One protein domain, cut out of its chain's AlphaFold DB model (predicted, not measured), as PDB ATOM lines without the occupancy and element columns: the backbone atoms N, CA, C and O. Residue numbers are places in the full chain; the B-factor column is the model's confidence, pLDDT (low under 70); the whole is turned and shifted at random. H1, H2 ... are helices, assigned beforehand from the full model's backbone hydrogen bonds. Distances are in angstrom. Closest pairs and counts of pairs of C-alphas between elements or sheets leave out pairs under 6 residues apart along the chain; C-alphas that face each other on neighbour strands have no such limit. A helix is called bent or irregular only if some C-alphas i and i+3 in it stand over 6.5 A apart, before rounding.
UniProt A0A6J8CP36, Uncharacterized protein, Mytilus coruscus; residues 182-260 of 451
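AT A GLANCE: This is residues 182 to 260 of the 451 residues of an uncharacterized protein of Mytilus coruscus (UniProt A0A6J8CP36). One long helix, H2, makes the length of the domain; a short helix, H1, packs across its residues 222 to 230, and the rest of H2 from residue 232 on sticks out as a bare arm with the last residues. The 16 residues between H1 and H2 fold back toward the beginning of H2, and with H1 they make a small body at that end. The printed part has 79 residues with two named helices, H1 then H2, and no named strand, in the class all helix. It is extended, with a radius of gyration of the C-alphas of 22.1 A, and its C-alphas span 77 by 18 by 18 A.

HOW THE PARTS SIT: H2, residues 215 to 254, touches H1, residues 192 to 198, with its residues 222 to 230 alone. The closest C-alphas of the two are those of Ala 196 and Arg 227, 5.1 A apart. Their lines stand at a steep tilt of 69 degrees, only just short of about perpendicular, and they run the same way. In H1 and H2 every O i to N i+4 pair is within hydrogen-bond range.

IN THESE COORDINATES: H2 measures 57.4 A from C-alpha 215 at (127.755, 190.989, 171.568) to C-alpha 254 at (152.229, 144.297, 194.346). H1 begins at C-alpha 192, at (135.595, 179.307, 169.761), and measures 10.0 A from first to last C-alpha. Neither helix is bent.

THE WHOLE: The C-alphas of Arg 211 and Lys 260 are the two farthest apart, at 78.1 A. Residues 232 to 260, of which 232 to 254 belong to H2, stand free; the body without them spans 31 by 17 by 14 A. The link from H1 to H2, residues 199 to 214, is long. The printed part has no cut. The mean pLDDT of the printed part is 83.4, and residues 247 to 260 are under 70.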
ATOM      1  N   PRO A 182     121.821 182.013 171.878       80.56
ATOM      2  CA  PRO A 182     121.871 183.442 172.194       80.56
ATOM      3  C   PRO A 182     122.798 184.238 171.266       80.56
ATOM      4  O   PRO A 182     122.782 185.465 171.299       80.56
ATOM      5  N   LEU A 183     123.616 183.570 170.443       84.31
ATOM      6  CA  LEU A 183     124.450 184.235 169.448       84.31
ATOM      7  C   LEU A 183     123.670 184.534 168.152       84.31
ATOM      8  O   LEU A 183     123.008 183.627 167.618       84.31
ATOM      9  N   PRO A 184     123.817 185.752 167.585       86.44
ATOM     10  CA  PRO A 184     123.334 186.078 166.246       86.44
ATOM     11  C   PRO A 184     123.889 185.117 165.191       86.44
ATOM     12  O   PRO A 184     125.026 184.651 165.306       86.44
ATOM     13  N   ASP A 185     123.119 184.865 164.128       85.50
ATOM     14  CA  ASP A 185     123.453 183.878 163.089       85.50
ATOM     15  C   ASP A 185     124.863 184.043 162.501       85.50
ATOM     16  O   ASP A 185     125.556 183.055 162.276       85.50
ATOM     17  N   SER A 186     125.343 185.284 162.355       85.19
ATOM     18  CA  SER A 186     126.687 185.598 161.842       85.19
ATOM     19  C   SER A 186     127.854 185.073 162.686       85.19
ATOM     20  O   SER A 186     128.990 185.095 162.213       85.19
ATOM     21  N   PHE A 187     127.603 184.647 163.928       86.69
ATOM     22  CA  PHE A 187     128.619 184.166 164.870       86.69
ATOM     23  C   PHE A 187     128.440 182.690 165.259       86.69
ATOM     24  O   PHE A 187     129.278 182.153 165.982       86.69
ATOM     25  N   ARG A 188     127.389 182.013 164.772       85.50
ATOM     26  CA  ARG A 188     127.087 180.611 165.127       85.50
ATOM     27  C   ARG A 188     128.115 179.610 164.589       85.50
ATOM     28  O   ARG A 188     128.348 178.592 165.231       85.50
ATOM     29  N   ASP A 189     128.767 179.937 163.475       88.12
ATOM     30  CA  ASP A 189     129.782 179.095 162.822       88.12
ATOM     31  C   ASP A 189     131.208 179.272 163.397       88.12
ATOM     32  O   ASP A 189     132.173 178.729 162.852       88.12
ATOM     33  N   LEU A 190     131.386 180.040 164.480       89.12
ATOM     34  CA  LEU A 190     132.701 180.244 165.095       89.12
ATOM     35  C   LEU A 190     133.134 179.051 165.955       89.12
ATOM     36  O   LEU A 190     132.568 178.789 167.016       89.12
ATOM     37  N   ASP A 191     134.240 178.404 165.573       92.50
ATOM     38  CA  ASP A 191     134.955 177.471 166.451       92.50
ATOM     39  C   ASP A 191     135.751 178.247 167.519       92.50
ATOM     40  O   ASP A 191     136.960 178.490 167.414       92.50
ATOM     41  N   LEU A 192     135.042 178.633 168.583       92.62
ATOM     42  CA  LEU A 192     135.595 179.307 169.761       92.62
ATOM     43  C   LEU A 192     136.756 178.517 170.390       92.62
ATOM     44  O   LEU A 192     137.705 179.119 170.897       92.62
ATOM     45  N   ARG A 193     136.741 177.180 170.296       93.81
ATOM     46  CA  ARG A 193     137.794 176.305 170.827       93.81
ATOM     47  C   ARG A 193     139.061 176.375 169.993       93.81
ATOM     48  O   ARG A 193     140.157 176.454 170.553       93.81
ATOM     49  N   GLN A 194     138.948 176.404 168.668       93.75
ATOM     50  CA  GLN A 194     140.091 176.638 167.787       93.75
ATOM     51  C   GLN A 194     140.691 178.035 168.006       93.75
ATOM     52  O   GLN A 194     141.917 178.158 168.109       93.75
ATOM     53  N   ILE A 195     139.848 179.063 168.134       93.94
ATOM     54  CA  ILE A 195     140.259 180.448 168.399       93.94
ATOM     55  C   ILE A 195     141.025 180.542 169.726       93.94
ATOM     56  O   ILE A 195     142.184 180.972 169.741       93.94
ATOM     57  N   ALA A 196     140.433 180.060 170.823       94.31
ATOM     58  CA  ALA A 196     141.049 180.050 172.149       94.31
ATOM     59  C   ALA A 196     142.369 179.254 172.172       94.31
ATOM     60  O   ALA A 196     143.343 179.660 172.812       94.31
ATOM     61  N   ARG A 197     142.446 178.142 171.425       93.31
ATOM     62  CA  ARG A 197     143.633 177.273 171.361       93.31
ATOM     63  C   ARG A 197     144.804 177.938 170.646       93.31
ATOM     64  O   ARG A 197     145.954 177.742 171.040       93.31
ATOM     65  N   LEU A 198     144.517 178.687 169.585       92.56
ATOM     66  CA  LEU A 198     145.519 179.393 168.784       92.56
ATOM     67  C   LEU A 198     145.802 180.807 169.309       92.56
ATOM     68  O   LEU A 198     146.765 181.432 168.865       92.56
ATOM     69  N   LYS A 199     145.023 181.272 170.300       90.69
ATOM     70  CA  LYS A 199     145.063 182.629 170.871       90.69
ATOM     71  C   LYS A 199     144.902 183.706 169.799       90.69
ATOM     72  O   LYS A 199     145.552 184.748 169.844       90.69
ATOM     73  N   TRP A 200     144.063 183.413 168.815       91.38
ATOM     74  CA  TRP A 200     143.693 184.360 167.777       91.38
ATOM     75  C   TRP A 200     142.604 185.300 168.288       91.38
ATOM     76  O   TRP A 200     141.794 184.921 169.132       91.38
ATOM     77  N   ASN A 201     142.578 186.526 167.771       90.38
ATOM     78  CA  ASN A 201     141.453 187.419 167.990       90.38
ATOM     79  C   ASN A 201     140.285 186.919 167.129       90.38
ATOM     80  O   ASN A 201     140.425 186.797 165.911       90.38
ATOM     81  N   TRP A 202     139.140 186.613 167.741       89.62
ATOM     82  CA  TRP A 202     137.967 186.128 167.005       89.62
ATOM     83  C   TRP A 202     137.479 187.155 165.971       89.62
ATOM     84  O   TRP A 202     137.014 186.770 164.898       89.62
ATOM     85  N   ARG A 203     137.691 188.453 166.244       90.06
ATOM     86  CA  ARG A 203     137.346 189.567 165.346       90.06
ATOM     87  C   ARG A 203     138.074 189.517 164.001       90.06
ATOM     88  O   ARG A 203     137.552 190.039 163.022       90.06
ATOM     89  N   ASP A 204     139.240 188.870 163.940       87.12
ATOM     90  CA  ASP A 204     140.007 188.698 162.698       87.12
ATOM     91  C   ASP A 204     139.481 187.523 161.849       87.12
ATOM     92  O   ASP A 204     139.779 187.434 160.657       87.12
ATOM     93  N   GLN A 205     138.694 186.615 162.442       82.69
ATOM     94  CA  GLN A 205     138.042 185.511 161.726       82.69
ATOM     95  C   GLN A 205     136.667 185.900 161.176       82.69
ATOM     96  O   GLN A 205     136.254 185.420 160.119       82.69
ATOM     97  N   THR A 206     135.963 186.797 161.864       81.62
ATOM     98  CA  THR A 206     134.655 187.302 161.447       81.62
ATOM     99  C   THR A 206     134.793 188.448 160.448       81.62
ATOM    100  O   THR A 206     135.262 189.530 160.790       81.62
ATOM    101  N   ARG A 207     134.283 188.277 159.222       77.38
ATOM    102  CA  ARG A 207     134.114 189.414 158.287       77.38
ATOM    103  C   ARG A 207     133.046 190.413 158.748       77.38
ATOM    104  O   ARG A 207     133.038 191.555 158.296       77.38
ATOM    105  N   HIS A 208     132.142 189.977 159.623       74.69
ATOM    106  CA  HIS A 208     131.091 190.798 160.207       74.69
ATOM    107  C   HIS A 208     131.525 191.310 161.580       74.69
ATOM    108  O   HIS A 208     131.852 190.520 162.459       74.69
ATOM    109  N   ARG A 209     131.484 192.631 161.777       75.62
ATOM    110  CA  ARG A 209     131.455 193.213 163.124       75.62
ATOM    111  C   ARG A 209     130.029 193.151 163.654       75.62
ATOM    112  O   ARG A 209     129.091 193.293 162.864       75.62
ATOM    113  N   SER A 210     129.867 192.960 164.961       74.94
ATOM    114  CA  SER A 210     128.543 193.053 165.573       74.94
ATOM    115  C   SER A 210     127.982 194.469 165.372       74.94
ATOM    116  O   SER A 210     128.718 195.459 165.340       74.94
ATOM    117  N   ARG A 211     126.667 194.562 165.144       75.62
ATOM    118  CA  ARG A 211     125.938 195.845 165.142       75.62
ATOM    119  C   ARG A 211     125.301 196.136 166.501       75.62
ATOM    120  O   ARG A 211     124.980 197.282 166.797       75.62
ATOM    121  N   GLU A 212     125.121 195.093 167.303       80.06
ATOM    122  CA  GLU A 212     124.508 195.119 168.624       80.06
ATOM    123  C   GLU A 212     125.571 195.384 169.691       80.06
ATOM    124  O   GLU A 212     126.592 194.697 169.766       80.06
ATOM    125  N   LYS A 213     125.328 196.389 170.535       78.75
ATOM    126  CA  LYS A 213     126.216 196.722 171.653       78.75
ATOM    127  C   LYS A 213     126.219 195.559 172.655       78.75
ATOM    128  O   LYS A 213     125.157 195.129 173.087       78.75
ATOM    129  N   GLY A 214     127.404 195.070 173.022       85.19
ATOM    130  CA  GLY A 214     127.592 194.003 174.015       85.19
ATOM    131  C   GLY A 214     127.800 192.588 173.452       85.19
ATOM    132  O   GLY A 214     128.359 191.751 174.156       85.19
ATOM    133  N   VAL A 215     127.462 192.307 172.184       88.25
ATOM    134  CA  VAL A 215     127.755 190.989 171.568       88.25
ATOM    135  C   VAL A 215     129.263 190.736 171.488       88.25
ATOM    136  O   VAL A 215     129.723 189.627 171.755       88.25
ATOM    137  N   ASP A 216     130.041 191.781 171.203       89.44
ATOM    138  CA  ASP A 216     131.505 191.757 171.247       89.44
ATOM    139  C   ASP A 216     132.049 191.335 172.631       89.44
ATOM    140  O   ASP A 216     132.940 190.489 172.708       89.44
ATOM    141  N   ASP A 217     131.479 191.865 173.721       90.94
ATOM    142  CA  ASP A 217     131.898 191.550 175.096       90.94
ATOM    143  C   ASP A 217     131.485 190.130 175.508       90.94
ATOM    144  O   ASP A 217     132.211 189.444 176.234       90.94
ATOM    145  N   ILE A 218     130.325 189.660 175.035       91.50
ATOM    146  CA  ILE A 218     129.871 188.276 175.219       91.50
ATOM    147  C   ILE A 218     130.832 187.317 174.509       91.50
ATOM    148  O   ILE A 218     131.278 186.349 175.124       91.50
ATOM    149  N   LEU A 219     131.210 187.597 173.258       91.50
ATOM    150  CA  LEU A 219     132.150 186.766 172.500       91.50
ATOM    151  C   LEU A 219     133.557 186.762 173.121       91.50
ATOM    152  O   LEU A 219     134.156 185.693 173.237       91.50
ATOM    153  N   ASP A 220     134.053 187.902 173.615       92.62
ATOM    154  CA  ASP A 220     135.310 187.955 174.380       92.62
ATOM    155  C   ASP A 220     135.249 187.085 175.648       92.62
ATOM    156  O   ASP A 220     136.160 186.290 175.903       92.62
ATOM    157  N   ARG A 221     134.151 187.165 176.416       94.00
ATOM    158  CA  ARG A 221     133.931 186.307 177.594       94.00
ATOM    159  C   ARG A 221     133.849 184.827 177.219       94.00
ATOM    160  O   ARG A 221     134.428 184.004 177.923       94.00
ATOM    161  N   MET A 222     133.181 184.471 176.120       93.94
ATOM    162  CA  MET A 222     133.083 183.082 175.657       93.94
ATOM    163  C   MET A 222     134.444 182.510 175.234       93.94
ATOM    164  O   MET A 222     134.763 181.378 175.596       93.94
ATOM    165  N   VAL A 223     135.274 183.284 174.525       94.62
ATOM    166  CA  VAL A 223     136.634 182.860 174.146       94.62
ATOM    167  C   VAL A 223     137.527 182.673 175.379       94.62
ATOM    168  O   VAL A 223     138.296 181.710 175.434       94.62
ATOM    169  N   GLU A 224     137.418 183.539 176.393       95.19
ATOM    170  CA  GLU A 224     138.186 183.377 177.634       95.19
ATOM    171  C   GLU A 224     137.667 182.205 178.493       95.19
ATOM    172  O   GLU A 224     138.473 181.461 179.052       95.19
ATOM    173  N   LEU A 225     136.352 181.952 178.535       95.94
ATOM    174  CA  LEU A 225     135.782 180.760 179.182       95.94
ATOM    175  C   LEU A 225     136.283 179.460 178.535       95.94
ATOM    176  O   LEU A 225     136.730 178.562 179.246       95.94
ATOM    177  N   GLU A 226     136.285 179.371 177.204       95.44
ATOM    178  CA  GLU A 226     136.790 178.199 176.474       95.44
ATOM    179  C   GLU A 226     138.305 178.005 176.682       95.44
ATOM    180  O   GLU A 226     138.809 176.886 176.822       95.44
ATOM    181  N   ARG A 227     139.058 179.107 176.792       95.38
ATOM    182  CA  ARG A 227     140.480 179.076 177.151       95.38
ATOM    183  C   ARG A 227     140.709 178.542 178.567       95.38
ATOM    184  O   ARG A 227     141.598 177.708 178.756       95.38
ATOM    185  N   LEU A 228     139.921 178.993 179.544       96.31
ATOM    186  CA  LEU A 228     139.963 178.494 180.921       96.31
ATOM    187  C   LEU A 228     139.538 177.020 180.992       96.31
ATOM    188  O   LEU A 228     140.175 176.239 181.699       96.31
ATOM    189  N   GLN A 229     138.528 176.607 180.220       96.81
ATOM    190  CA  GLN A 229     138.124 175.206 180.101       96.81
ATOM    191  C   GLN A 229     139.274 174.337 179.580       96.81
ATOM    192  O   GLN A 229     139.598 173.319 180.187       96.81
ATOM    193  N   MET A 230     139.961 174.746 178.511       95.56
ATOM    194  CA  MET A 230     141.135 174.003 178.044       95.56
ATOM    195  C   MET A 230     142.255 173.953 179.088       95.56
ATOM    196  O   MET A 230     142.918 172.925 179.208       95.56
ATOM    197  N   GLU A 231     142.480 175.012 179.873       95.88
ATOM    198  CA  GLU A 231     143.465 174.974 180.960       95.88
ATOM    199  C   GLU A 231     143.075 173.979 182.070       95.88
ATOM    200  O   GLU A 231     143.942 173.237 182.556       95.88
ATOM    201  N   THR A 232     141.788 173.895 182.433       96.31
ATOM    202  CA  THR A 232     141.307 172.908 183.414       96.31
ATOM    203  C   THR A 232     141.386 171.481 182.872       96.31
ATOM    204  O   THR A 232     141.944 170.626 183.561       96.31
ATOM    205  N   GLU A 233     140.970 171.221 181.626       95.44
ATOM    206  CA  GLU A 233     141.143 169.925 180.945       95.44
ATOM    207  C   GLU A 233     142.618 169.474 180.963       95.44
ATOM    208  O   GLU A 233     142.943 168.337 181.326       95.44
ATOM    209  N   ASP A 234     143.540 170.379 180.627       94.81
ATOM    210  CA  ASP A 234     144.976 170.107 180.562       94.81
ATOM    211  C   ASP A 234     145.565 169.854 181.969       94.81
ATOM    212  O   ASP A 234     146.447 169.006 182.160       94.81
ATOM    213  N   TRP A 235     145.059 170.546 182.998       96.00
ATOM    214  CA  TRP A 235     145.392 170.304 184.407       96.00
ATOM    215  C   TRP A 235     144.858 168.957 184.913       96.00
ATOM    216  O   TRP A 235     145.601 168.197 185.548       96.00
ATOM    217  N   GLU A 236     143.615 168.605 184.589       94.75
ATOM    218  CA  GLU A 236     143.009 167.319 184.935       94.75
ATOM    219  C   GLU A 236     143.706 166.153 184.233       94.75
ATOM    220  O   GLU A 236     143.981 165.122 184.859       94.75
ATOM    221  N   GLN A 237     144.104 166.319 182.969       94.56
ATOM    222  CA  GLN A 237     144.889 165.324 182.247       94.56
ATOM    223  C   GLN A 237     146.277 165.135 182.889       94.56
ATOM    224  O   GLN A 237     146.725 164.004 183.112       94.56
ATOM    225  N   LYS A 238     146.947 166.221 183.306       94.38
ATOM    226  CA  LYS A 238     148.206 166.145 184.076       94.38
ATOM    227  C   LYS A 238     147.998 165.451 185.428       94.38
ATOM    228  O   LYS A 238     148.828 164.620 185.821       94.38
ATOM    229  N   ARG A 239     146.903 165.741 186.141       92.56
ATOM    230  CA  ARG A 239     146.561 165.163 187.456       92.56
ATOM    231  C   ARG A 239     146.233 163.670 187.356       92.56
ATOM    232  O   ARG A 239     146.832 162.865 188.076       92.56
ATOM    233  N   SER A 240     145.365 163.277 186.429       88.81
ATOM    234  CA  SER A 240     145.004 161.880 186.160       88.81
ATOM    235  C   SER A 240     146.214 161.062 185.689       88.81
ATOM    236  O   SER A 240     146.462 159.975 186.215       88.81
ATOM    237  N   ALA A 241     147.076 161.609 184.824       91.62
ATOM    238  CA  ALA A 241     148.328 160.962 184.431       91.62
ATOM    239  C   ALA A 241     149.285 160.738 185.620       91.62
ATOM    240  O   ALA A 241     149.965 159.706 185.687       91.62
ATOM    241  N   GLN A 242     149.352 161.661 186.589       88.31
ATOM    242  CA  GLN A 242     150.112 161.451 187.829       88.31
ATOM    243  C   GLN A 242     149.493 160.362 188.715       88.31
ATOM    244  O   GLN A 242     150.226 159.524 189.252       88.31
ATOM    245  N   ILE A 243     148.167 160.345 188.850       85.00
ATOM    246  CA  ILE A 243     147.421 159.335 189.610       85.00
ATOM    247  C   ILE A 243     147.641 157.941 188.998       85.00
ATOM    248  O   ILE A 243     148.068 157.022 189.701       85.00
ATOM    249  N   ASN A 244     147.515 157.802 187.678       81.12
ATOM    250  CA  ASN A 244     147.771 156.558 186.948       81.12
ATOM    251  C   ASN A 244     149.232 156.092 187.082       81.12
ATOM    252  O   ASN A 244     149.490 154.908 187.315       81.12
ATOM    253  N   LYS A 245     150.209 157.014 187.067       79.44
ATOM    254  CA  LYS A 245     151.618 156.702 187.383       79.44
ATOM    255  C   LYS A 245     151.801 156.196 188.824       79.44
ATOM    256  O   LYS A 245     152.656 155.337 189.048       79.44
ATOM    257  N   ARG A 246     151.026 156.682 189.804       71.44
ATOM    258  CA  ARG A 246     151.050 156.187 191.200       71.44
ATOM    259  C   ARG A 246     150.401 154.801 191.319       71.44
ATOM    260  O   ARG A 246     151.005 153.920 191.932       71.44
ATOM    261  N   TYR A 247     149.240 154.575 190.698       66.69
ATOM    262  CA  TYR A 247     148.578 153.262 190.688       66.69
ATOM    263  C   TYR A 247     149.411 152.193 189.975       66.69
ATOM    264  O   TYR A 247     149.630 151.128 190.547       66.69
ATOM    265  N   SER A 248     149.976 152.497 188.803       65.62
ATOM    266  CA  SER A 248     150.873 151.587 188.076       65.62
ATOM    267  C   SER A 248     152.099 151.191 188.913       65.62
ATOM    268  O   SER A 248     152.413 150.007 189.042       65.62
ATOM    269  N   LYS A 249     152.738 152.150 189.604       60.19
ATOM    270  CA  LYS A 249     153.837 151.864 190.547       60.19
ATOM    271  C   LYS A 249     153.395 151.000 191.733       60.19
ATOM    272  O   LYS A 249     154.144 150.115 192.141       60.19
ATOM    273  N   ARG A 250     152.191 151.212 192.277       58.25
ATOM    274  CA  ARG A 250     151.644 150.397 193.377       58.25
ATOM    275  C   ARG A 250     151.292 148.974 192.913       58.25
ATOM    276  O   ARG A 250     151.602 148.026 193.624       58.25
ATOM    277  N   ALA A 251     150.753 148.809 191.705       57.44
ATOM    278  CA  ALA A 251     150.500 147.504 191.090       57.44
ATOM    279  C   ALA A 251     151.802 146.749 190.759       57.44
ATOM    280  O   ALA A 251     151.904 145.550 191.009       57.44
ATOM    281  N   MET A 252     152.836 147.448 190.278       53.22
ATOM    282  CA  MET A 252     154.185 146.890 190.096       53.22
ATOM    283  C   MET A 252     154.834 146.493 191.430       53.22
ATOM    284  O   MET A 252     155.452 145.440 191.509       53.22
ATOM    285  N   SER A 253     154.631 147.268 192.500       52.97
ATOM    286  CA  SER A 253     155.051 146.891 193.859       52.97
ATOM    287  C   SER A 253     154.276 145.693 194.427       52.97
ATOM    288  O   SER A 253     154.800 145.003 195.299       52.97
ATOM    289  N   ALA A 254     153.042 145.455 193.972       52.91
ATOM    290  CA  ALA A 254     152.229 144.297 194.346       52.91
ATOM    291  C   ALA A 254     152.544 143.049 193.498       52.91
ATOM    292  O   ALA A 254     152.338 141.927 193.961       52.91
ATOM    293  N   LYS A 255     153.130 143.220 192.303       54.53
ATOM    294  CA  LYS A 255     153.889 142.169 191.609       54.53
ATOM    295  C   LYS A 255     155.206 141.921 192.349       54.53
ATOM    296  O   LYS A 255     156.286 142.218 191.844       54.53
ATOM    297  N   VAL A 256     155.100 141.343 193.549       55.22
ATOM    298  CA  VAL A 256     156.233 140.723 194.246       55.22
ATOM    299  C   VAL A 256     156.935 139.828 193.223       55.22
ATOM    300  O   VAL A 256     156.265 138.961 192.647       55.22
ATOM    301  N   PRO A 257     158.233 140.038 192.931       56.59
ATOM    302  CA  PRO A 257     158.938 139.183 191.993       56.59
ATOM    303  C   PRO A 257     158.873 137.764 192.548       56.59
ATOM    304  O   PRO A 257     159.416 137.502 193.623       56.59
ATOM    305  N   ARG A 258     158.163 136.867 191.847       57.59
ATOM    306  CA  ARG A 258     158.123 135.449 192.216       57.59
ATOM    307  C   ARG A 258     159.570 134.989 192.323       57.59
ATOM    308  O   ARG A 258     160.329 135.159 191.368       57.59
ATOM    309  N   ASP A 259     159.944 134.474 193.490       55.72
ATOM    310  CA  ASP A 259     161.302 133.992 193.715       55.72
ATOM    311  C   ASP A 259     161.648 132.995 192.599       55.72
ATOM    312  O   ASP A 259     160.852 132.106 192.290       55.72
ATOM    313  N   LYS A 260     162.822 133.146 191.973       63.03
ATOM    314  CA  LYS A 260     163.277 132.284 190.864       63.03
ATOM    315  C   LYS A 260     163.357 130.806 191.271       63.03
ATOM    316  O   LYS A 260     163.477 129.936 190.421       63.03
TER     317      LYS A 260